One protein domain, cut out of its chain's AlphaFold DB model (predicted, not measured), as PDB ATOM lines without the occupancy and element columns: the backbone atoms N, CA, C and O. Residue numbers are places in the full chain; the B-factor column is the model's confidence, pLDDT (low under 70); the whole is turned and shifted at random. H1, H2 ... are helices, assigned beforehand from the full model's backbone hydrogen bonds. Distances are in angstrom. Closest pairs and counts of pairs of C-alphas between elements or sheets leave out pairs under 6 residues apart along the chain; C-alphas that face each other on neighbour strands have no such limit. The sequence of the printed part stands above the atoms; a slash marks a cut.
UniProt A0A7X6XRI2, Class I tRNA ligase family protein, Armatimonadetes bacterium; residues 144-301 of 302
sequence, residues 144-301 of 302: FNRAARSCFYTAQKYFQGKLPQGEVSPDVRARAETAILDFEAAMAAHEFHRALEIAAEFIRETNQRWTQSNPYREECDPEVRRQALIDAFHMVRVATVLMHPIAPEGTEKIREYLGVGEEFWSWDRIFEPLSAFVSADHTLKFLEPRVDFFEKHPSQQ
ATOM      1  N   PHE A 144     119.014 198.943 228.935       98.56
ATOM      2  CA  PHE A 144     119.962 197.859 229.159       98.56
ATOM      3  C   PHE A 144     120.061 197.500 230.647       98.56
ATOM      4  O   PHE A 144     119.897 196.335 231.012       98.56
ATOM      5  N   ASN A 145     120.153 198.505 231.527       98.44
ATOM      6  CA  ASN A 145     120.001 198.289 232.971       98.44
ATOM      7  C   ASN A 145     118.692 197.566 233.313       98.44
ATOM      8  O   ASN A 145     118.680 196.690 234.172       98.44
ATOM      9  N   ARG A 146     117.561 197.897 232.677       98.00
ATOM     10  CA  ARG A 146     116.294 197.188 232.920       98.00
ATOM     11  C   ARG A 146     116.382 195.715 232.524       98.00
ATOM     12  O   ARG A 146     115.961 194.885 233.328       98.00
ATOM     13  N   ALA A 147     116.928 195.395 231.352       98.31
ATOM     14  CA  ALA A 147     117.068 194.015 230.890       98.31
ATOM     15  C   ALA A 147     117.936 193.189 231.856       98.31
ATOM     16  O   ALA A 147     117.478 192.174 232.381       98.31
ATOM     17  N   ALA A 148     119.139 193.679 232.176       98.31
ATOM     18  CA  ALA A 148     120.061 192.981 233.069       98.31
ATOM     19  C   ALA A 148     119.491 192.845 234.492       98.31
ATOM     20  O   ALA A 148     119.367 191.733 235.006       98.31
ATOM     21  N   ARG A 149     119.057 193.950 235.120       98.25
ATOM     22  CA  ARG A 149     118.541 193.932 236.505       98.25
ATOM     23  C   ARG A 149     117.319 193.035 236.659       98.25
ATOM     24  O   ARG A 149     117.173 192.383 237.687       98.25
ATOM     25  N   SER A 150     116.452 192.979 235.647       97.75
ATOM     26  CA  SER A 150     115.275 192.107 235.688       97.75
ATOM     27  C   SER A 150     115.664 190.632 235.798       97.75
ATOM     28  O   SER A 150     115.039 189.903 236.571       97.75
ATOM     29  N   CYS A 151     116.729 190.216 235.107       97.81
ATOM     30  CA  CYS A 151     117.267 188.862 235.207       97.81
ATOM     31  C   CYS A 151     117.828 188.594 236.612       97.81
ATOM     32  O   CYS A 151     117.386 187.658 237.278       97.81
ATOM     33  N   PHE A 152     118.719 189.461 237.114       98.25
ATOM     34  CA  PHE A 152     119.330 189.309 238.444       98.25
ATOM     35  C   PHE A 152     118.301 189.300 239.578       98.25
ATOM     36  O   PHE A 152     118.295 188.385 240.400       98.25
ATOM     37  N   TYR A 153     117.376 190.264 239.611       98.12
ATOM     38  CA  TYR A 153     116.368 190.334 240.672       98.12
ATOM     39  C   TYR A 153     115.403 189.142 240.644       98.12
ATOM     40  O   TYR A 153     115.001 188.653 241.699       98.12
ATOM     41  N   THR A 154     115.053 188.636 239.459       97.62
ATOM     42  CA  THR A 154     114.179 187.456 239.339       97.62
ATOM     43  C   THR A 154     114.909 186.186 239.758       97.62
ATOM     44  O   THR A 154     114.336 185.382 240.494       97.62
ATOM     45  N   ALA A 155     116.178 186.030 239.368       97.25
ATOM     46  CA  ALA A 155     117.023 184.933 239.829       97.25
ATOM     47  C   ALA A 155     117.176 184.953 241.359       97.25
ATOM     48  O   ALA A 155     116.966 183.939 242.022       97.25
ATOM     49  N   GLN A 156     117.448 186.122 241.946       97.62
ATOM     50  CA  GLN A 156     117.534 186.309 243.397       97.62
ATOM     51  C   GLN A 156     116.224 185.958 244.114       97.62
ATOM     52  O   GLN A 156     116.260 185.248 245.116       97.62
ATOM     53  N   LYS A 157     115.071 186.415 243.604       97.50
ATOM     54  CA  LYS A 157     113.770 186.198 244.261       97.50
ATOM     55  C   LYS A 157     113.267 184.758 244.135       97.50
ATOM     56  O   LYS A 157     112.755 184.216 245.108       97.50
ATOM     57  N   TYR A 158     113.375 184.151 242.953       97.19
ATOM     58  CA  TYR A 158     112.680 182.893 242.646       97.19
ATOM     59  C   TYR A 158     113.609 181.695 242.416       97.19
ATOM     60  O   TYR A 158     113.139 180.563 242.431       97.19
ATOM     61  N   PHE A 159     114.913 181.923 242.238       96.25
ATOM     62  CA  PHE A 159     115.902 180.884 241.922       96.25
ATOM     63  C   PHE A 159     117.106 180.904 242.878       96.25
ATOM     64  O   PHE A 159     118.168 180.384 242.548       96.25
ATOM     65  N   GLN A 160     116.961 181.505 244.067       96.44
ATOM     66  CA  GLN A 160     118.013 181.568 245.097       96.44
ATOM     67  C   GLN A 160     119.337 182.167 244.576       96.44
ATOM     68  O   GLN A 160     120.419 181.764 244.994       96.44
ATOM     69  N   GLY A 161     119.257 183.108 243.629       96.44
ATOM     70  CA  GLY A 161     120.425 183.744 243.013       96.44
ATOM     71  C   GLY A 161     121.159 182.878 241.983       96.44
ATOM     72  O   GLY A 161     122.243 183.255 241.551       96.44
ATOM     73  N   LYS A 162     120.597 181.738 241.574       96.19
ATOM     74  CA  LYS A 162     121.194 180.838 240.578       96.19
ATOM     75  C   LYS A 162     120.595 181.041 239.192       96.19
ATOM     76  O   LYS A 162     119.468 181.519 239.046       96.19
ATOM     77  N   LEU A 163     121.349 180.638 238.171       94.06
ATOM     78  CA  LEU A 163     120.831 180.562 236.810       94.06
ATOM     79  C   LEU A 163     119.809 179.416 236.697       94.06
ATOM     80  O   LEU A 163     120.070 178.314 237.188       94.06
ATOM     81  N   PRO A 164     118.644 179.647 236.068       92.69
ATOM     82  CA  PRO A 164     117.691 178.577 235.803       92.69
ATOM     83  C   PRO A 164     118.280 177.560 234.818       92.69
ATOM     84  O   PRO A 164     118.909 177.928 233.829       92.69
ATOM     85  N   GLN A 165     118.035 176.277 235.076       90.50
ATOM     86  CA  GLN A 165     118.456 175.189 234.194       90.50
ATOM     87  C   GLN A 165     117.458 175.002 233.046       90.50
ATOM     88  O   GLN A 165     116.240 175.039 233.262       90.50
ATOM     89  N   GLY A 166     117.974 174.762 231.842       93.62
ATOM     90  CA  GLY A 166     117.200 174.439 230.646       93.62
ATOM     91  C   GLY A 166     117.799 175.028 229.371       93.62
ATOM     92  O   GLY A 166     118.795 175.750 229.409       93.62
ATOM     93  N   GLU A 167     117.163 174.714 228.246       96.44
ATOM     94  CA  GLU A 167     117.571 175.178 226.921       96.44
ATOM     95  C   GLU A 167     116.940 176.530 226.576       96.44
ATOM     96  O   GLU A 167     115.805 176.829 226.958       96.44
ATOM     97  N   VAL A 168     117.676 177.337 225.813       98.06
ATOM     98  CA  VAL A 168     117.165 178.588 225.238       98.06
ATOM     99  C   VAL A 168     116.083 178.259 224.212       98.06
ATOM    100  O   VAL A 168     116.261 177.354 223.392       98.06
ATOM    101  N   SER A 169     114.973 179.002 224.228       98.38
ATOM    102  CA  SER A 169     113.896 178.790 223.256       98.38
ATOM    103  C   SER A 169     114.424 178.919 221.816       98.38
ATOM    104  O   SER A 169     115.186 179.850 221.530       98.38
ATOM    105  N   PRO A 170     114.019 178.038 220.876       98.38
ATOM    106  CA  PRO A 170     114.551 178.044 219.511       98.38
ATOM    107  C   PRO A 170     114.402 179.383 218.777       98.38
ATOM    108  O   PRO A 170     115.297 179.782 218.036       98.38
ATOM    109  N   ASP A 171     113.299 180.102 219.004       98.38
ATOM    110  CA  ASP A 171     113.047 181.414 218.406       98.38
ATOM    111  C   ASP A 171     113.985 182.499 218.958       98.38
ATOM    112  O   ASP A 171     114.451 183.356 218.209       98.38
ATOM    113  N   VAL A 172     114.318 182.432 220.250       98.50
ATOM    114  CA  VAL A 172     115.272 183.350 220.893       98.50
ATOM    115  C   VAL A 172     116.678 183.104 220.386       98.50
ATOM    116  O   VAL A 172     117.381 184.061 220.065       98.50
ATOM    117  N   ARG A 173     117.068 181.833 220.269       98.38
ATOM    118  CA  ARG A 173     118.367 181.455 219.719       98.38
ATOM    119  C   ARG A 173     118.516 181.943 218.277       98.38
ATOM    120  O   ARG A 173     119.479 182.638 217.980       98.38
ATOM    121  N   ALA A 174     117.536 181.662 217.416       98.56
ATOM    122  CA  ALA A 174     117.559 182.117 216.026       98.56
ATOM    123  C   ALA A 174     117.634 183.649 215.929       98.56
ATOM    124  O   ALA A 174     118.433 184.191 215.168       98.56
ATOM    125  N   ARG A 175     116.849 184.368 216.743       98.56
ATOM    126  CA  ARG A 175     116.874 185.835 216.757       98.56
ATOM    127  C   ARG A 175     118.219 186.398 217.223       98.56
ATOM    128  O   ARG A 175     118.672 187.400 216.663       98.56
ATOM    129  N   ALA A 176     118.831 185.785 218.235       98.75
ATOM    130  CA  ALA A 176     120.145 186.162 218.742       98.75
ATOM    131  C   ALA A 176     121.244 185.907 217.701       98.75
ATOM    132  O   ALA A 176     122.059 186.795 217.462       98.75
ATOM    133  N   GLU A 177     121.217 184.754 217.027       98.69
ATOM    134  CA  GLU A 177     122.116 184.431 215.911       98.69
ATOM    135  C   GLU A 177     122.009 185.478 214.791       98.69
ATOM    136  O   GLU A 177     123.028 186.002 214.349       98.69
ATOM    137  N   THR A 178     120.791 185.877 214.400       98.81
ATOM    138  CA  THR A 178     120.590 186.974 213.438       98.81
ATOM    139  C   THR A 178     121.195 188.292 213.928       98.81
ATOM    140  O   THR A 178     121.913 188.939 213.176       98.81
ATOM    141  N   ALA A 179     120.964 188.686 215.189       98.88
ATOM    142  CA  ALA A 179     121.529 189.929 215.730       98.88
ATOM    143  C   ALA A 179     123.066 189.928 215.710       98.88
ATOM    144  O   ALA A 179     123.668 190.949 215.392       98.88
ATOM    145  N   ILE A 180     123.686 188.792 216.044       98.88
ATOM    146  CA  ILE A 180     125.143 188.617 216.032       98.88
ATOM    147  C   ILE A 180     125.688 188.782 214.613       98.88
ATOM    148  O   ILE A 180     126.607 189.570 214.410       98.88
ATOM    149  N   LEU A 181     125.111 188.073 213.639       98.81
ATOM    150  CA  LEU A 181     125.573 188.098 212.251       98.81
ATOM    151  C   LEU A 181     125.350 189.466 211.593       98.81
ATOM    152  O   LEU A 181     126.233 189.965 210.900       98.81
ATOM    153  N   ASP A 182     124.208 190.108 211.848       98.88
ATOM    154  CA  ASP A 182     123.935 191.455 211.341       98.88
ATOM    155  C   ASP A 182     124.908 192.477 211.947       98.88
ATOM    156  O   ASP A 182     125.406 193.363 211.248       98.88
ATOM    157  N   PHE A 183     125.205 192.354 213.247       98.81
ATOM    158  CA  PHE A 183     126.184 193.204 213.920       98.81
ATOM    159  C   PHE A 183     127.588 192.993 213.345       98.81
ATOM    160  O   PHE A 183     128.277 193.966 213.046       98.81
ATOM    161  N   GLU A 184     128.005 191.739 213.154       98.44
ATOM    162  CA  GLU A 184     129.287 191.384 212.539       98.44
ATOM    163  C   GLU A 184     129.421 191.982 211.138       98.44
ATOM    164  O   GLU A 184     130.425 192.627 210.830       98.44
ATOM    165  N   ALA A 185     128.387 191.829 210.307       98.62
ATOM    166  CA  ALA A 185     128.351 192.375 208.959       98.62
ATOM    167  C   ALA A 185     128.459 193.907 208.965       98.62
ATOM    168  O   ALA A 185     129.258 194.465 208.211       98.62
ATOM    169  N   ALA A 186     127.724 194.589 209.850       98.31
ATOM    170  CA  ALA A 186     127.802 196.042 209.995       98.31
ATOM    171  C   ALA A 186     129.194 196.502 210.467       98.31
ATOM    172  O   ALA A 186     129.746 197.465 209.934       98.31
ATOM    173  N   MET A 187     129.804 195.793 211.423       97.12
ATOM    174  CA  MET A 187     131.167 196.074 211.887       97.12
ATOM    175  C   MET A 187     132.197 195.879 210.768       97.12
ATOM    176  O   MET A 187     133.051 196.745 210.571       97.12
ATOM    177  N   ALA A 188     132.093 194.794 209.996       96.44
ATOM    178  CA  ALA A 188     132.966 194.505 208.857       96.44
ATOM    179  C   ALA A 188     132.796 195.516 207.706       96.44
ATOM    180  O   ALA A 188     133.760 195.835 207.008       96.44
ATOM    181  N   ALA A 189     131.583 196.046 207.528       96.06
ATOM    182  CA  ALA A 189     131.283 197.128 206.594       96.06
ATOM    183  C   ALA A 189     131.710 198.516 207.113       96.06
ATOM    184  O   ALA A 189     131.698 199.480 206.349       96.06
ATOM    185  N   HIS A 190     132.161 198.617 208.370       94.94
ATOM    186  CA  HIS A 190     132.485 199.871 209.067       94.94
ATOM    187  C   HIS A 190     131.263 200.788 209.274       94.94
ATOM    188  O   HIS A 190     131.388 201.998 209.480       94.94
ATOM    189  N   GLU A 191     130.063 200.209 209.265       96.19
ATOM    190  CA  GLU A 191     128.790 200.871 209.535       96.19
ATOM    191  C   GLU A 191     128.511 200.863 211.049       96.19
ATOM    192  O   GLU A 191     127.538 200.296 211.536       96.19
ATOM    193  N   PHE A 192     129.387 201.489 211.841       96.00
ATOM    194  CA  PHE A 192     129.327 201.388 213.309       96.00
ATOM    195  C   PHE A 192     128.023 201.915 213.923       96.00
ATOM    196  O   PHE A 192     127.552 201.401 214.938       96.00
ATOM    197  N   HIS A 193     127.417 202.921 213.292       96.69
ATOM    198  CA  HIS A 193     126.106 203.431 213.683       96.69
ATOM    199  C   HIS A 193     125.027 202.348 213.531       96.69
ATOM    200  O   HIS A 193     124.196 202.177 214.420       96.69
ATOM    201  N   ARG A 194     125.097 201.554 212.454       98.12
ATOM    202  CA  ARG A 194     124.195 200.435 212.190       98.12
ATOM    203  C   ARG A 194     124.417 199.290 213.173       98.12
ATOM    204  O   ARG A 194     123.447 198.749 213.698       98.12
ATOM    205  N   ALA A 195     125.673 198.974 213.489       98.38
ATOM    206  CA  ALA A 195     126.010 197.994 214.522       98.38
ATOM    207  C   ALA A 195     125.393 198.376 215.886       98.38
ATOM    208  O   ALA A 195     124.745 197.554 216.539       98.38
ATOM    209  N   LEU A 196     125.492 199.653 216.284       98.38
ATOM    210  CA  LEU A 196     124.834 200.157 217.492       98.38
ATOM    211  C   LEU A 196     123.301 200.064 217.408       98.38
ATOM    212  O   LEU A 196     122.664 199.694 218.394       98.38
ATOM    213  N   GLU A 197     122.692 200.386 216.264       98.44
ATOM    214  CA  GLU A 197     121.240 200.259 216.071       98.44
ATOM    215  C   GLU A 197     120.749 198.822 216.271       98.44
ATOM    216  O   GLU A 197     119.755 198.625 216.977       98.44
ATOM    217  N   ILE A 198     121.464 197.840 215.712       98.81
ATOM    218  CA  ILE A 198     121.159 196.407 215.835       98.81
ATOM    219  C   ILE A 198     121.207 195.977 217.304       98.81
ATOM    220  O   ILE A 198     120.241 195.407 217.820       98.81
ATOM    221  N   ALA A 199     122.288 196.310 218.015       98.69
ATOM    222  CA  ALA A 199     122.415 195.990 219.437       98.69
ATOM    223  C   ALA A 199     121.329 196.692 220.278       98.69
ATOM    224  O   ALA A 199     120.733 196.100 221.182       98.69
ATOM    225  N   ALA A 200     121.009 197.945 219.950       98.56
ATOM    226  CA  ALA A 200     119.977 198.717 220.627       98.56
ATOM    227  C   ALA A 200     118.569 198.148 220.423       98.56
ATOM    228  O   ALA A 200     117.755 198.158 221.351       98.56
ATOM    229  N   GLU A 201     118.259 197.684 219.215       98.69
ATOM    230  CA  GLU A 201     117.002 197.011 218.898       98.69
ATOM    231  C   GLU A 201     116.882 195.702 219.672       98.69
ATOM    232  O   GLU A 201     115.891 195.500 220.373       98.69
ATOM    233  N   PHE A 202     117.940 194.896 219.683       98.81
ATOM    234  CA  PHE A 202     117.982 193.639 220.420       98.81
ATOM    235  C   PHE A 202     117.773 193.822 221.941       98.81
ATOM    236  O   PHE A 202     117.013 193.081 222.577       98.81
ATOM    237  N   ILE A 203     118.340 194.875 222.544       98.81
ATOM    238  CA  ILE A 203     118.080 195.245 223.952       98.81
ATOM    239  C   ILE A 203     116.603 195.618 224.182       98.81
ATOM    240  O   ILE A 203     116.014 195.279 225.217       98.81
ATOM    241  N   ARG A 204     115.979 196.341 223.244       98.69
ATOM    242  CA  ARG A 204     114.556 196.710 223.343       98.69
ATOM    243  C   ARG A 204     113.656 195.483 223.221       98.69
ATOM    244  O   ARG A 204     112.749 195.332 224.040       98.69
ATOM    245  N   GLU A 205     113.942 194.592 222.277       98.38
ATOM    246  CA  GLU A 205     113.241 193.317 222.103       98.38
ATOM    247  C   GLU A 205     113.337 192.438 223.356       98.38
ATOM    248  O   GLU A 205     112.328 191.892 223.807       98.38
ATOM    249  N   THR A 206     114.514 192.379 223.991       98.44
ATOM    250  CA  THR A 206     114.713 191.668 225.269       98.44
ATOM    251  C   THR A 206     113.717 192.153 226.327       98.44
ATOM    252  O   THR A 206     113.006 191.365 226.954       98.44
ATOM    253  N   ASN A 207     113.599 193.475 226.493       98.50
ATOM    254  CA  ASN A 207     112.651 194.073 227.435       98.50
ATOM    255  C   ASN A 207     111.184 193.838 227.039       98.50
ATOM    256  O   ASN A 207     110.325 193.688 227.916       98.50
ATOM    257  N   GLN A 208     110.879 193.824 225.740       98.19
ATOM    258  CA  GLN A 208     109.539 193.546 225.233       98.19
ATOM    259  C   GLN A 208     109.121 192.109 225.562       98.19
ATOM    260  O   GLN A 208     108.074 191.919 226.183       98.19
ATOM    261  N   ARG A 209     109.962 191.117 225.241       97.44
ATOM    262  CA  ARG A 209     109.717 189.697 225.545       97.44
ATOM    263  C   ARG A 209     109.575 189.457 227.049       97.44
ATOM    264  O   ARG A 209     108.654 188.770 227.494       97.44
ATOM    265  N   TRP A 210     110.434 190.092 227.846       97.50
ATOM    266  CA  TRP A 210     110.346 190.051 229.305       97.50
ATOM    267  C   TRP A 210     109.010 190.594 229.831       97.50
ATOM    268  O   TRP A 210     108.389 190.024 230.727       97.50
ATOM    269  N   THR A 211     108.528 191.696 229.256       97.19
ATOM    270  CA  THR A 211     107.254 192.306 229.662       97.19
ATOM    271  C   THR A 211     106.052 191.449 229.256       97.19
ATOM    272  O   THR A 211     105.072 191.407 229.989       97.19
ATOM    273  N   GLN A 212     106.113 190.741 228.124       96.00
ATOM    274  CA  GLN A 212     105.022 189.873 227.661       96.00
ATOM    275  C   GLN A 212     104.772 188.692 228.611       96.00
ATOM    276  O   GLN A 212     103.622 188.384 228.918       96.00
ATOM    277  N   SER A 213     105.836 188.075 229.130       92.62
ATOM    278  CA  SER A 213     105.749 186.928 230.049       92.62
ATOM    279  C   SER A 213     105.491 187.320 231.512       92.62
ATOM    280  O   SER A 213     105.053 186.486 232.299       92.62
ATOM    281  N   ASN A 214     105.708 188.591 231.884       93.88
ATOM    282  CA  ASN A 214     105.532 189.116 233.248       93.88
ATOM    283  C   ASN A 214     106.144 188.226 234.365       93.88
ATOM    284  O   ASN A 214     105.507 188.039 235.407       93.88
ATOM    285  N   PRO A 215     107.380 187.707 234.218       93.94
ATOM    286  CA  PRO A 215     107.942 186.682 235.111       93.94
ATOM    287  C   PRO A 215     108.158 187.175 236.550       93.94
ATOM    288  O   PRO A 215     108.274 186.382 237.483       93.94
ATOM    289  N   TYR A 216     108.182 188.493 236.748       92.56
ATOM    290  CA  TYR A 216     108.318 189.140 238.051       92.56
ATOM    291  C   TYR A 216     107.053 189.061 238.920       92.56
ATOM    292  O   TYR A 216     107.166 189.189 240.143       92.56
ATOM    293  N   ARG A 217     105.868 188.853 238.324       94.38
ATOM    294  CA  ARG A 217     104.592 188.732 239.053       94.38
ATOM    295  C   ARG A 217     104.539 187.437 239.848       94.38
ATOM    296  O   ARG A 217     105.069 186.423 239.396       94.38
ATOM    297  N   GLU A 218     103.894 187.461 241.009       93.88
ATOM    298  CA  GLU A 218     103.822 186.295 241.899       93.88
ATOM    299  C   GLU A 218     102.961 185.184 241.296       93.88
ATOM    300  O   GLU A 218     103.325 184.015 241.383       93.88
ATOM    301  N   GLU A 219     101.909 185.565 240.571       95.69
ATOM    302  CA  GLU A 219     100.955 184.669 239.914       95.69
ATOM    303  C   GLU A 219     101.482 184.080 238.597       95.69
ATOM    304  O   GLU A 219     100.785 183.296 237.955       95.69
ATOM    305  N   CYS A 220     102.682 184.474 238.155       96.25
ATOM    306  CA  CYS A 220     103.289 183.908 236.954       96.25
ATOM    307  C   CYS A 220     103.551 182.411 237.160       96.25
ATOM    308  O   CYS A 220     104.147 182.014 238.168       96.25
ATOM    309  N   ASP A 221     103.127 181.606 236.183       97.00
ATOM    310  CA  ASP A 221     103.380 180.171 236.158       97.00
ATOM    311  C   ASP A 221     104.894 179.886 236.300       97.00
ATOM    312  O   ASP A 221     105.700 180.510 235.599       97.00
ATOM    313  N   PRO A 222     105.312 178.983 237.211       96.75
ATOM    314  CA  PRO A 222     106.725 178.714 237.457       96.75
ATOM    315  C   PRO A 222     107.518 178.276 236.221       96.75
ATOM    316  O   PRO A 222     108.673 178.687 236.083       96.75
ATOM    317  N   GLU A 223     106.923 177.502 235.310       96.81
ATOM    318  CA  GLU A 223     107.602 177.061 234.088       96.81
ATOM    319  C   GLU A 223     107.732 178.204 233.083       96.81
ATOM    320  O   GLU A 223     108.801 178.392 232.496       96.81
ATOM    321  N   VAL A 224     106.694 179.038 232.952       97.69
ATOM    322  CA  VAL A 224     106.764 180.269 232.143       97.69
ATOM    323  C   VAL A 224     107.845 181.206 232.680       97.69
ATOM    324  O   VAL A 224     108.652 181.723 231.906       97.69
ATOM    325  N   ARG A 225     107.915 181.397 234.004       98.06
ATOM    326  CA  ARG A 225     108.953 182.214 234.651       98.06
ATOM    327  C   ARG A 225     110.346 181.654 234.385       98.06
ATOM    328  O   ARG A 225     111.251 182.424 234.057       98.06
ATOM    329  N   ARG A 226     110.524 180.336 234.529       97.75
ATOM    330  CA  ARG A 226     111.801 179.655 234.287       97.75
ATOM    331  C   ARG A 226     112.261 179.864 232.848       97.75
ATOM    332  O   ARG A 226     113.375 180.340 232.653       97.75
ATOM    333  N   GLN A 227     111.407 179.590 231.860       98.31
ATOM    334  CA  GLN A 227     111.774 179.752 230.451       98.31
ATOM    335  C   GLN A 227     112.049 181.217 230.089       98.31
ATOM    336  O   GLN A 227     113.047 181.509 229.435       98.31
ATOM    337  N   ALA A 228     111.223 182.154 230.571       98.31
ATOM    338  CA  ALA A 228     111.437 183.584 230.346       98.31
ATOM    339  C   ALA A 228     112.789 184.062 230.899       98.31
ATOM    340  O   ALA A 228     113.440 184.906 230.285       98.31
ATOM    341  N   LEU A 229     113.222 183.521 232.043       98.00
ATOM    342  CA  LEU A 229     114.509 183.857 232.643       98.00
ATOM    343  C   LEU A 229     115.695 183.239 231.888       98.00
ATOM    344  O   LEU A 229     116.695 183.932 231.708       98.00
ATOM    345  N   ILE A 230     115.583 181.995 231.407       97.81
ATOM    346  CA  ILE A 230     116.603 181.361 230.545       97.81
ATOM    347  C   ILE A 230     116.805 182.191 229.275       97.81
ATOM    348  O   ILE A 230     117.925 182.602 228.964       97.81
ATOM    349  N   ASP A 231     115.706 182.485 228.580       98.56
ATOM    350  CA  ASP A 231     115.711 183.269 227.348       98.56
ATOM    351  C   ASP A 231     116.318 184.661 227.582       98.56
ATOM    352  O   ASP A 231     117.202 185.094 226.843       98.56
ATOM    353  N   ALA A 232     115.886 185.356 228.640       98.50
ATOM    354  CA  ALA A 232     116.356 186.705 228.933       98.50
ATOM    355  C   ALA A 232     117.845 186.750 229.296       98.50
ATOM    356  O   ALA A 232     118.535 187.661 228.844       98.50
ATOM    357  N   PHE A 233     118.373 185.773 230.042       98.12
ATOM    358  CA  PHE A 233     119.813 185.705 230.308       98.12
ATOM    359  C   PHE A 233     120.628 185.458 229.038       98.12
ATOM    360  O   PHE A 233     121.692 186.056 228.888       98.12
ATOM    361  N   HIS A 234     120.139 184.632 228.107       98.25
ATOM    362  CA  HIS A 234     120.807 184.453 226.817       98.25
ATOM    363  C   HIS A 234     120.817 185.751 225.998       98.25
ATOM    364  O   HIS A 234     121.866 186.155 225.495       98.25
ATOM    365  N   MET A 235     119.682 186.453 225.928       98.69
ATOM    366  CA  MET A 235     119.603 187.742 225.237       98.69
ATOM    367  C   MET A 235     120.483 188.810 225.905       98.69
ATOM    368  O   MET A 235     121.201 189.526 225.216       98.69
ATOM    369  N   VAL A 236     120.502 188.893 227.241       98.69
ATOM    370  CA  VAL A 236     121.406 189.798 227.969       98.69
ATOM    371  C   VAL A 236     122.859 189.446 227.675       98.69
ATOM    372  O   VAL A 236     123.621 190.347 227.354       98.69
ATOM    373  N   ARG A 237     123.236 188.162 227.694       98.25
ATOM    374  CA  ARG A 237     124.595 187.717 227.353       98.25
ATOM    375  C   ARG A 237     125.017 188.212 225.971       98.25
ATOM    376  O   ARG A 237     126.074 188.820 225.845       98.25
ATOM    377  N   VAL A 238     124.187 187.992 224.950       98.75
ATOM    378  CA  VAL A 238     124.485 188.429 223.578       98.75
ATOM    379  C   VAL A 238     124.563 189.952 223.499       98.75
ATOM    380  O   VAL A 238     125.559 190.478 223.014       98.75
ATOM    381  N   ALA A 239     123.589 190.676 224.058       98.81
ATOM    382  CA  ALA A 239     123.617 192.137 224.100       98.81
ATOM    383  C   ALA A 239     124.879 192.678 224.793       98.81
ATOM    384  O   ALA A 239     125.448 193.667 224.341       98.81
ATOM    385  N   THR A 240     125.341 192.032 225.867       98.81
ATOM    386  CA  THR A 240     126.552 192.426 226.597       98.81
ATOM    387  C   THR A 240     127.797 192.276 225.734       98.81
ATOM    388  O   THR A 240     128.595 193.206 225.700       98.81
ATOM    389  N   VAL A 241     127.943 191.175 224.992       98.56
ATOM    390  CA  VAL A 241     129.086 190.995 224.082       98.56
ATOM    391  C   VAL A 241     129.042 191.996 222.923       98.56
ATOM    392  O   VAL A 241     130.047 192.648 222.652       98.56
ATOM    393  N   LEU A 242     127.878 192.204 222.293       98.75
ATOM    394  CA  LEU A 242     127.740 193.170 221.190       98.75
ATOM    395  C   LEU A 242     128.001 194.618 221.636       98.75
ATOM    396  O   LEU A 242     128.531 195.427 220.876       98.75
ATOM    397  N   MET A 243     127.649 194.959 222.876       98.56
ATOM    398  CA  MET A 243     127.850 196.302 223.416       98.56
ATOM    399  C   MET A 243     129.238 196.530 224.014       98.56
ATOM    400  O   MET A 243     129.584 197.686 224.227       98.56
ATOM    401  N   HIS A 244     130.050 195.499 224.263       98.31
ATOM    402  CA  HIS A 244     131.399 195.642 224.835       98.31
ATOM    403  C   HIS A 244     132.327 196.599 224.065       98.31
ATOM    404  O   HIS A 244     132.872 197.509 224.695       98.31
ATOM    405  N   PRO A 245     132.442 196.537 222.719       97.12
ATOM    406  CA  PRO A 245     133.252 197.508 221.976       97.12
ATOM    407  C   PRO A 245     132.718 198.949 222.062       97.12
ATOM    408  O   PRO A 245     133.425 199.892 221.704       97.12
ATOM    409  N   ILE A 246     131.488 199.153 222.540       97.75
ATOM    410  CA  ILE A 246     130.803 200.450 222.591       97.75
ATOM    411  C   ILE A 246     130.815 201.014 224.015       97.75
ATOM    412  O   ILE A 246     131.229 202.154 224.209       97.75
ATOM    413  N   ALA A 247     130.395 200.217 224.993       98.12
ATOM    414  CA  ALA A 247     130.200 200.578 226.390       98.12
ATOM    415  C   ALA A 247     130.905 199.556 227.314       98.12
ATOM    416  O   ALA A 247     130.242 198.729 227.958       98.12
ATOM    417  N   PRO A 248     132.251 199.529 227.310       98.00
ATOM    418  CA  PRO A 248     133.029 198.496 227.989       98.00
ATOM    419  C   PRO A 248     132.843 198.514 229.508       98.00
ATOM    420  O   PRO A 248     132.745 197.452 230.109       98.00
ATOM    421  N   GLU A 249     132.731 199.682 230.147       97.12
ATOM    422  CA  GLU A 249     132.682 199.759 231.615       97.12
ATOM    423  C   GLU A 249     131.447 199.043 232.179       97.12
ATOM    424  O   GLU A 249     131.555 198.173 233.049       97.12
ATOM    425  N   GLY A 250     130.257 199.353 231.654       97.88
ATOM    426  CA  GLY A 250     129.037 198.708 232.134       97.88
ATOM    427  C   GLY A 250     128.897 197.247 231.698       97.88
ATOM    428  O   GLY A 250     128.320 196.441 232.434       97.88
ATOM    429  N   THR A 251     129.442 196.865 230.538       98.62
ATOM    430  CA  THR A 251     129.411 195.463 230.079       98.62
ATOM    431  C   THR A 251     130.366 194.572 230.872       98.62
ATOM    432  O   THR A 251     129.974 193.463 231.241       98.62
ATOM    433  N   GLU A 252     131.548 195.068 231.242       98.50
ATOM    434  CA  GLU A 252     132.454 194.402 232.186       98.50
ATOM    435  C   GLU A 252     131.792 194.216 233.553       98.50
ATOM    436  O   GLU A 252     131.790 193.111 234.097       98.50
ATOM    437  N   LYS A 253     131.097 195.241 234.068       98.44
ATOM    438  CA  LYS A 253     130.323 195.119 235.314       98.44
ATOM    439  C   LYS A 253     129.244 194.036 235.207       98.44
ATOM    440  O   LYS A 253     129.052 193.275 236.153       98.44
ATOM    441  N   ILE A 254     128.550 193.903 234.072       98.62
ATOM    442  CA  ILE A 254     127.607 192.788 233.864       98.62
ATOM    443  C   ILE A 254     128.340 191.442 233.934       98.62
ATOM    444  O   ILE A 254     127.893 190.566 234.673       98.62
ATOM    445  N   ARG A 255     129.464 191.278 233.221       98.44
ATOM    446  CA  ARG A 255     130.269 190.043 233.230       98.44
ATOM    447  C   ARG A 255     130.712 189.662 234.646       98.44
ATOM    448  O   ARG A 255     130.546 188.515 235.057       98.44
ATOM    449  N   GLU A 256     131.209 190.625 235.416       98.19
ATOM    450  CA  GLU A 256     131.608 190.420 236.811       98.19
ATOM    451  C   GLU A 256     130.447 189.948 237.690       98.19
ATOM    452  O   GLU A 256     130.625 189.071 238.535       98.19
ATOM    453  N   TYR A 257     129.247 190.507 237.504       98.38
ATOM    454  CA  TYR A 257     128.067 190.083 238.260       98.38
ATOM    455  C   TYR A 257     127.549 188.709 237.828       98.38
ATOM    456  O   TYR A 257     127.052 187.944 238.659       98.38
ATOM    457  N   LEU A 258     127.697 188.382 236.542       97.94
ATOM    458  CA  LEU A 258     127.464 187.039 236.026       97.94
ATOM    459  C   LEU A 258     128.470 186.032 236.586       97.94
ATOM    460  O   LEU A 258     128.130 184.859 236.647       97.94
ATOM    461  N   GLY A 259     129.658 186.463 237.025       97.31
ATOM    462  CA  GLY A 259     130.679 185.593 237.612       97.31
ATOM    463  C   GLY A 259     131.353 184.671 236.593       97.31
ATOM    464  O   GLY A 259     131.664 183.534 236.926       97.31
ATOM    465  N   VAL A 260     131.537 185.151 235.361       96.88
ATOM    466  CA  VAL A 260     132.162 184.422 234.240       96.88
ATOM    467  C   VAL A 260     133.498 185.063 233.849       96.88
ATOM    468  O   VAL A 260     133.720 186.245 234.130       96.88
ATOM    469  N   GLY A 261     134.399 184.290 233.236       96.50
ATOM    470  CA  GLY A 261     135.735 184.754 232.864       96.50
ATOM    471  C   GLY A 261     135.785 185.489 231.520       96.50
ATOM    472  O   GLY A 261     134.762 185.774 230.894       96.50
ATOM    473  N   GLU A 262     136.997 185.824 231.068       95.94
ATOM    474  CA  GLU A 262     137.227 186.553 229.808       95.94
ATOM    475  C   GLU A 262     136.786 185.779 228.563       95.94
ATOM    476  O   GLU A 262     136.488 186.387 227.536       95.94
ATOM    477  N   GLU A 263     136.659 184.453 228.648       96.25
ATOM    478  CA  GLU A 263     136.124 183.620 227.573       96.25
ATOM    479  C   GLU A 263     134.693 184.015 227.169       96.25
ATOM    480  O   GLU A 263     134.259 183.696 226.063       96.25
ATOM    481  N   PHE A 264     133.985 184.759 228.027       97.25
ATOM    482  CA  PHE A 264     132.703 185.393 227.727       97.25
ATOM    483  C   PHE A 264     132.755 186.315 226.496       97.25
ATOM    484  O   PHE A 264     131.764 186.414 225.770       97.25
ATOM    485  N   TRP A 265     133.902 186.953 226.241       97.69
ATOM    486  CA  TRP A 265     134.119 187.870 225.117       97.69
ATOM    487  C   TRP A 265     134.535 187.168 223.816       97.69
ATOM    488  O   TRP A 265     134.627 187.817 222.775       97.69
ATOM    489  N   SER A 266     134.804 185.860 223.854       96.56
ATOM    490  CA  SER A 266     135.306 185.119 222.694       96.56
ATOM    491  C   SER A 266     134.269 185.050 221.571       96.56
ATOM    492  O   SER A 266     133.143 184.579 221.768       96.56
ATOM    493  N   TRP A 267     134.682 185.457 220.368       95.94
ATOM    494  CA  TRP A 267     133.858 185.329 219.166       95.94
ATOM    495  C   TRP A 267     133.672 183.864 218.742       95.94
ATOM    496  O   TRP A 267     132.608 183.497 218.257       95.94
ATOM    497  N   ASP A 268     134.641 182.990 219.034       96.81
ATOM    498  CA  ASP A 268     134.535 181.545 218.763       96.81
ATOM    499  C   ASP A 268     133.390 180.890 219.549       96.81
ATOM    500  O   ASP A 268     132.839 179.870 219.138       96.81
ATOM    501  N   ARG A 269     133.003 181.499 220.677       97.19
ATOM    502  CA  ARG A 269     131.912 181.049 221.550       97.19
ATOM    503  C   ARG A 269     130.677 181.948 221.453       97.19
ATOM    504  O   ARG A 269     129.801 181.887 222.314       97.19
ATOM    505  N   ILE A 270     130.575 182.804 220.428       97.56
ATOM    506  CA  ILE A 270     129.534 183.844 220.344       97.56
ATOM    507  C   ILE A 270     128.106 183.285 220.291       97.56
ATOM    508  O   ILE A 270     127.184 183.952 220.755       97.56
ATOM    509  N   PHE A 271     127.914 182.063 219.797       97.56
ATOM    510  CA  PHE A 271     126.597 181.423 219.699       97.56
ATOM    511  C   PHE A 271     126.240 180.548 220.907       97.56
ATOM    512  O   PHE A 271     125.135 180.009 220.979       97.56
ATOM    513  N   GLU A 272     127.153 180.392 221.865       97.25
ATOM    514  CA  GLU A 272     126.901 179.575 223.044       97.25
ATOM    515  C   GLU A 272     125.987 180.294 224.054       97.25
ATOM    516  O   GLU A 272     126.059 181.519 224.233       97.25
ATOM    517  N   PRO A 273     125.108 179.553 224.754       95.50
ATOM    518  CA  PRO A 273     124.296 180.117 225.819       95.50
ATOM    519  C   PRO A 273     125.139 180.468 227.047       95.50
ATOM    520  O   PRO A 273     126.228 179.938 227.250       95.50
ATOM    521  N   LEU A 274     124.598 181.320 227.927       94.19
ATOM    522  CA  LEU A 274     125.273 181.687 229.178       94.19
ATOM    523  C   LEU A 274     125.623 180.457 230.039       94.19
ATOM    524  O   LEU A 274     126.656 180.445 230.702       94.19
ATOM    525  N   SER A 275     124.796 179.409 229.993       93.50
ATOM    526  CA  SER A 275     125.023 178.147 230.706       93.50
ATOM    527  C   SER A 275     126.311 177.425 230.296       93.50
ATOM    528  O   SER A 275     126.827 176.646 231.086       93.50
ATOM    529  N   ALA A 276     126.872 177.700 229.113       94.69
ATOM    530  CA  ALA A 276     128.140 177.115 228.677       94.69
ATOM    531  C   ALA A 276     129.368 177.712 229.397       94.69
ATOM    532  O   ALA A 276     130.473 177.177 229.301       94.69
ATOM    533  N   PHE A 277     129.191 178.828 230.106       94.44
ATOM    534  CA  PHE A 277     130.255 179.548 230.815       94.44
ATOM    535  C   PHE A 277     130.266 179.277 232.326       94.44
ATOM    536  O   PHE A 277     131.108 179.810 233.040       94.44
ATOM    537  N   VAL A 278     129.322 178.478 232.830       93.25
ATOM    538  CA  VAL A 278     129.098 178.288 234.268       93.25
ATOM    539  C   VAL A 278     128.816 176.825 234.610       93.25
ATOM    540  O   VAL A 278     128.371 176.046 233.770       93.25
ATOM    541  N   SER A 279     129.034 176.439 235.868       90.38
ATOM    542  CA  SER A 279     128.595 175.140 236.383       90.38
ATOM    543  C   SER A 279     127.104 175.153 236.750       90.38
ATOM    544  O   SER A 279     126.491 176.204 236.941       90.38
ATOM    545  N   ALA A 280     126.491 173.973 236.888       85.44
ATOM    546  CA  ALA A 280     125.066 173.857 237.221       85.44
ATOM    547  C   ALA A 280     124.697 174.434 238.606       85.44
ATOM    548  O   ALA A 280     123.554 174.829 238.838       85.44
ATOM    549  N   ASP A 281     125.656 174.484 239.529       86.81
ATOM    550  CA  ASP A 281     125.528 175.030 240.879       86.81
ATOM    551  C   ASP A 281     125.952 176.506 240.996       86.81
ATOM    552  O   ASP A 281     125.878 177.072 242.093       86.81
ATOM    553  N   HIS A 282     126.327 177.134 239.875       93.06
ATOM    554  CA  HIS A 282     126.772 178.520 239.808       93.06
ATOM    555  C   HIS A 282     125.778 179.489 240.444       93.06
ATOM    556  O   HIS A 282     124.571 179.461 240.182       93.06
ATOM    557  N   THR A 283     126.311 180.374 241.279       95.56
ATOM    558  CA  THR A 283     125.545 181.401 241.983       95.56
ATOM    559  C   THR A 283     126.013 182.763 241.501       95.56
ATOM    560  O   THR A 283     127.202 183.072 241.542       95.56
ATOM    561  N   LEU A 284     125.068 183.575 241.035       97.19
ATOM    562  CA  LEU A 284     125.330 184.929 240.561       97.19
ATOM    563  C   LEU A 284     125.780 185.815 241.727       97.19
ATOM    564  O   LEU A 284     125.335 185.639 242.866       97.19
ATOM    565  N   LYS A 285     126.607 186.825 241.441       97.81
ATOM    566  CA  LYS A 285     126.911 187.863 242.430       97.81
ATOM    567  C   LYS A 285     125.615 188.581 242.804       97.81
ATOM    568  O   LYS A 285     124.856 188.997 241.929       97.81
ATOM    569  N   PHE A 286     125.373 188.748 244.103       97.69
ATOM    570  CA  PHE A 286     124.169 189.418 244.581       97.69
ATOM    571  C   PHE A 286     124.135 190.880 244.115       97.69
ATOM    572  O   PHE A 286     125.062 191.653 244.367       97.69
ATOM    573  N   LEU A 287     123.055 191.253 243.433       98.00
ATOM    574  CA  LEU A 287     122.779 192.606 242.984       98.00
ATOM    575  C   LEU A 287     121.931 193.338 244.021       98.00
ATOM    576  O   LEU A 287     120.734 193.069 244.173       98.00
ATOM    577  N   GLU A 288     122.572 194.282 244.707       97.19
ATOM    578  CA  GLU A 288     121.909 195.175 245.652       97.19
ATOM    579  C   GLU A 288     120.857 196.054 244.955       97.19
ATOM    580  O   GLU A 288     121.027 196.437 243.788       97.19
ATOM    581  N   PRO A 289     119.773 196.429 245.656       93.56
ATOM    582  CA  PRO A 289     118.774 197.330 245.109       93.56
ATOM    583  C   PRO A 289     119.398 198.633 244.595       93.56
ATOM    584  O   PRO A 289     120.194 199.268 245.279       93.56
ATOM    585  N   ARG A 290     118.943 199.077 243.417       87.25
ATOM    586  CA  ARG A 290     119.348 200.339 242.758       87.25
ATOM    587  C   ARG A 290     120.793 200.379 242.246       87.25
ATOM    588  O   ARG A 290     121.222 201.440 241.807       87.25
ATOM    589  N   VAL A 291     121.513 199.258 242.232       94.50
ATOM    590  CA  VAL A 291     122.782 199.179 241.498       94.50
ATOM    591  C   VAL A 291     122.496 199.182 239.999       94.50
ATOM    592  O   VAL A 291     121.736 198.349 239.499       94.50
ATOM    593  N   ASP A 292     123.116 200.121 239.290       96.19
ATOM    594  CA  ASP A 292     123.074 200.219 237.836       96.19
ATOM    595  C   ASP A 292     124.400 199.733 237.239       96.19
ATOM    596  O   ASP A 292     125.476 199.987 237.781       96.19
ATOM    597  N   PHE A 293     124.327 199.012 236.121       98.00
ATOM    598  CA  PHE A 293     125.506 198.595 235.360       98.00
ATOM    599  C   PHE A 293     126.058 199.766 234.548       98.00
ATOM    600  O   PHE A 293     127.261 199.987 234.514       98.00
ATOM    601  N   PHE A 294     125.152 200.557 233.974       97.88
ATOM    602  CA  PHE A 294     125.444 201.797 233.265       97.88
ATOM    603  C   PHE A 294     124.916 202.974 234.082       97.88
ATOM    604  O   PHE A 294     123.728 203.303 234.019       97.88
ATOM    605  N   GLU A 295     125.774 203.572 234.898       95.50
ATOM    606  CA  GLU A 295     125.391 204.686 235.763       95.50
ATOM    607  C   GLU A 295     125.210 205.978 234.956       95.50
ATOM    608  O   GLU A 295     125.877 206.225 233.949       95.50
ATOM    609  N   LYS A 296     124.278 206.822 235.401       95.81
ATOM    610  CA  LYS A 296     124.160 208.189 234.885       95.81
ATOM    611  C   LYS A 296     125.219 209.061 235.535       95.81
ATOM    612  O   LYS A 296     125.451 208.944 236.739       95.81
ATOM    613  N   HIS A 297     125.783 209.989 234.766       96.69
ATOM    614  CA  HIS A 297     126.725 210.962 235.305       96.69
ATOM    615  C   HIS A 297     126.076 211.751 236.467       96.69
ATOM    616  O   HIS A 297     124.894 212.095 236.362       96.69
ATOM    617  N   PRO A 298     126.799 212.088 237.553       94.94
ATOM    618  CA  PRO A 298     126.232 212.801 238.705       94.94
ATOM    619  C   PRO A 298     125.497 214.102 238.357       94.94
ATOM    620  O   PRO A 298     124.482 214.425 238.966       94.94
ATOM    621  N   SER A 299     125.941 214.825 237.323       93.94
ATOM    622  CA  SER A 299     125.263 216.041 236.836       93.94
ATOM    623  C   SER A 299     123.829 215.803 236.329       93.94
ATOM    624  O   SER A 299     123.052 216.752 236.222       93.94
ATOM    625  N   GLN A 300     123.480 214.552 236.017       92.56
ATOM    626  CA  GLN A 300     122.184 214.121 235.488       92.56
ATOM    627  C   GLN A 300     121.230 213.659 236.603       92.56
ATOM    628  O   GLN A 300     120.066 213.366 236.331       92.56
ATOM    629  N   GLN A 301     121.713 213.570 237.845       80.81
ATOM    630  CA  GLN A 301     120.931 213.189 239.016       80.81
ATOM    631  C   GLN A 301     120.369 214.469 239.654       80.81
ATOM    632  O   GLN A 301     120.999 215.087 240.510       80.81
TER     633      GLN A 301
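Overview. This is residues 144 to 301 of the 302 residues of the protein "Class I tRNA ligase family protein" of Armatimonadetes bacterium (UniProt A0A7X6XRI2). Look for a bundle of helices built round H4, with H1, H2, H3 and H5 packed on it; the short H6 and H7 lie beside H4, and the last residues, 296 to 301, stick out as a tail. The five longer helices run up and down, each against the one before it. You have 158 residues with seven named helices, H1 to H7 in chain order, and no named strand: all helix. The whole is compact, with a radius of gyration of the C-alphas of 15.2 A and spans of 46 by 42 by 30 A.

Along the chain. Find C-alpha 144 at (119.962, 197.859, 229.159); from there H1 runs to residue 158, 21.4 A. Next come H2, residues 170 to 188, 26.9 A; H3, 192 to 213, 32.3 A; H4, 222 to 243, 30.9 A; and H5, 248 to 258, 15.1 A. H6 is residues 262 to 265, and H7, 274 to 277, ends at C-alpha 277, (130.255, 179.548, 230.815).

Arrangement. Start at H4, the hub, touching five helices. H3 and H4 form a hairpin, closest at the C-alphas of Ala 199 and Ala 239, 6.2 A, at a shallow tilt of 11 degrees, opposite ways. H2 touches H4 the same way at 6 degrees, closest at C-alphas 172 and 231, 6.5 A. With residues 229 to 236 alone, H4 touches H1, closest at C-alphas 148 and 236, 6.2 A. H1 and H2 are apart. In H1 to H5 every O i to N i+4 pair is within hydrogen-bond range; H6 and H7 are too short for one.

Size, cuts and confidence. The C-alphas farthest apart, Ala 189 and Glu 219, are 46.7 A apart. The printed part has no cut; the link from H1 to H2 is long. No printed residue is under 70 in pLDDT.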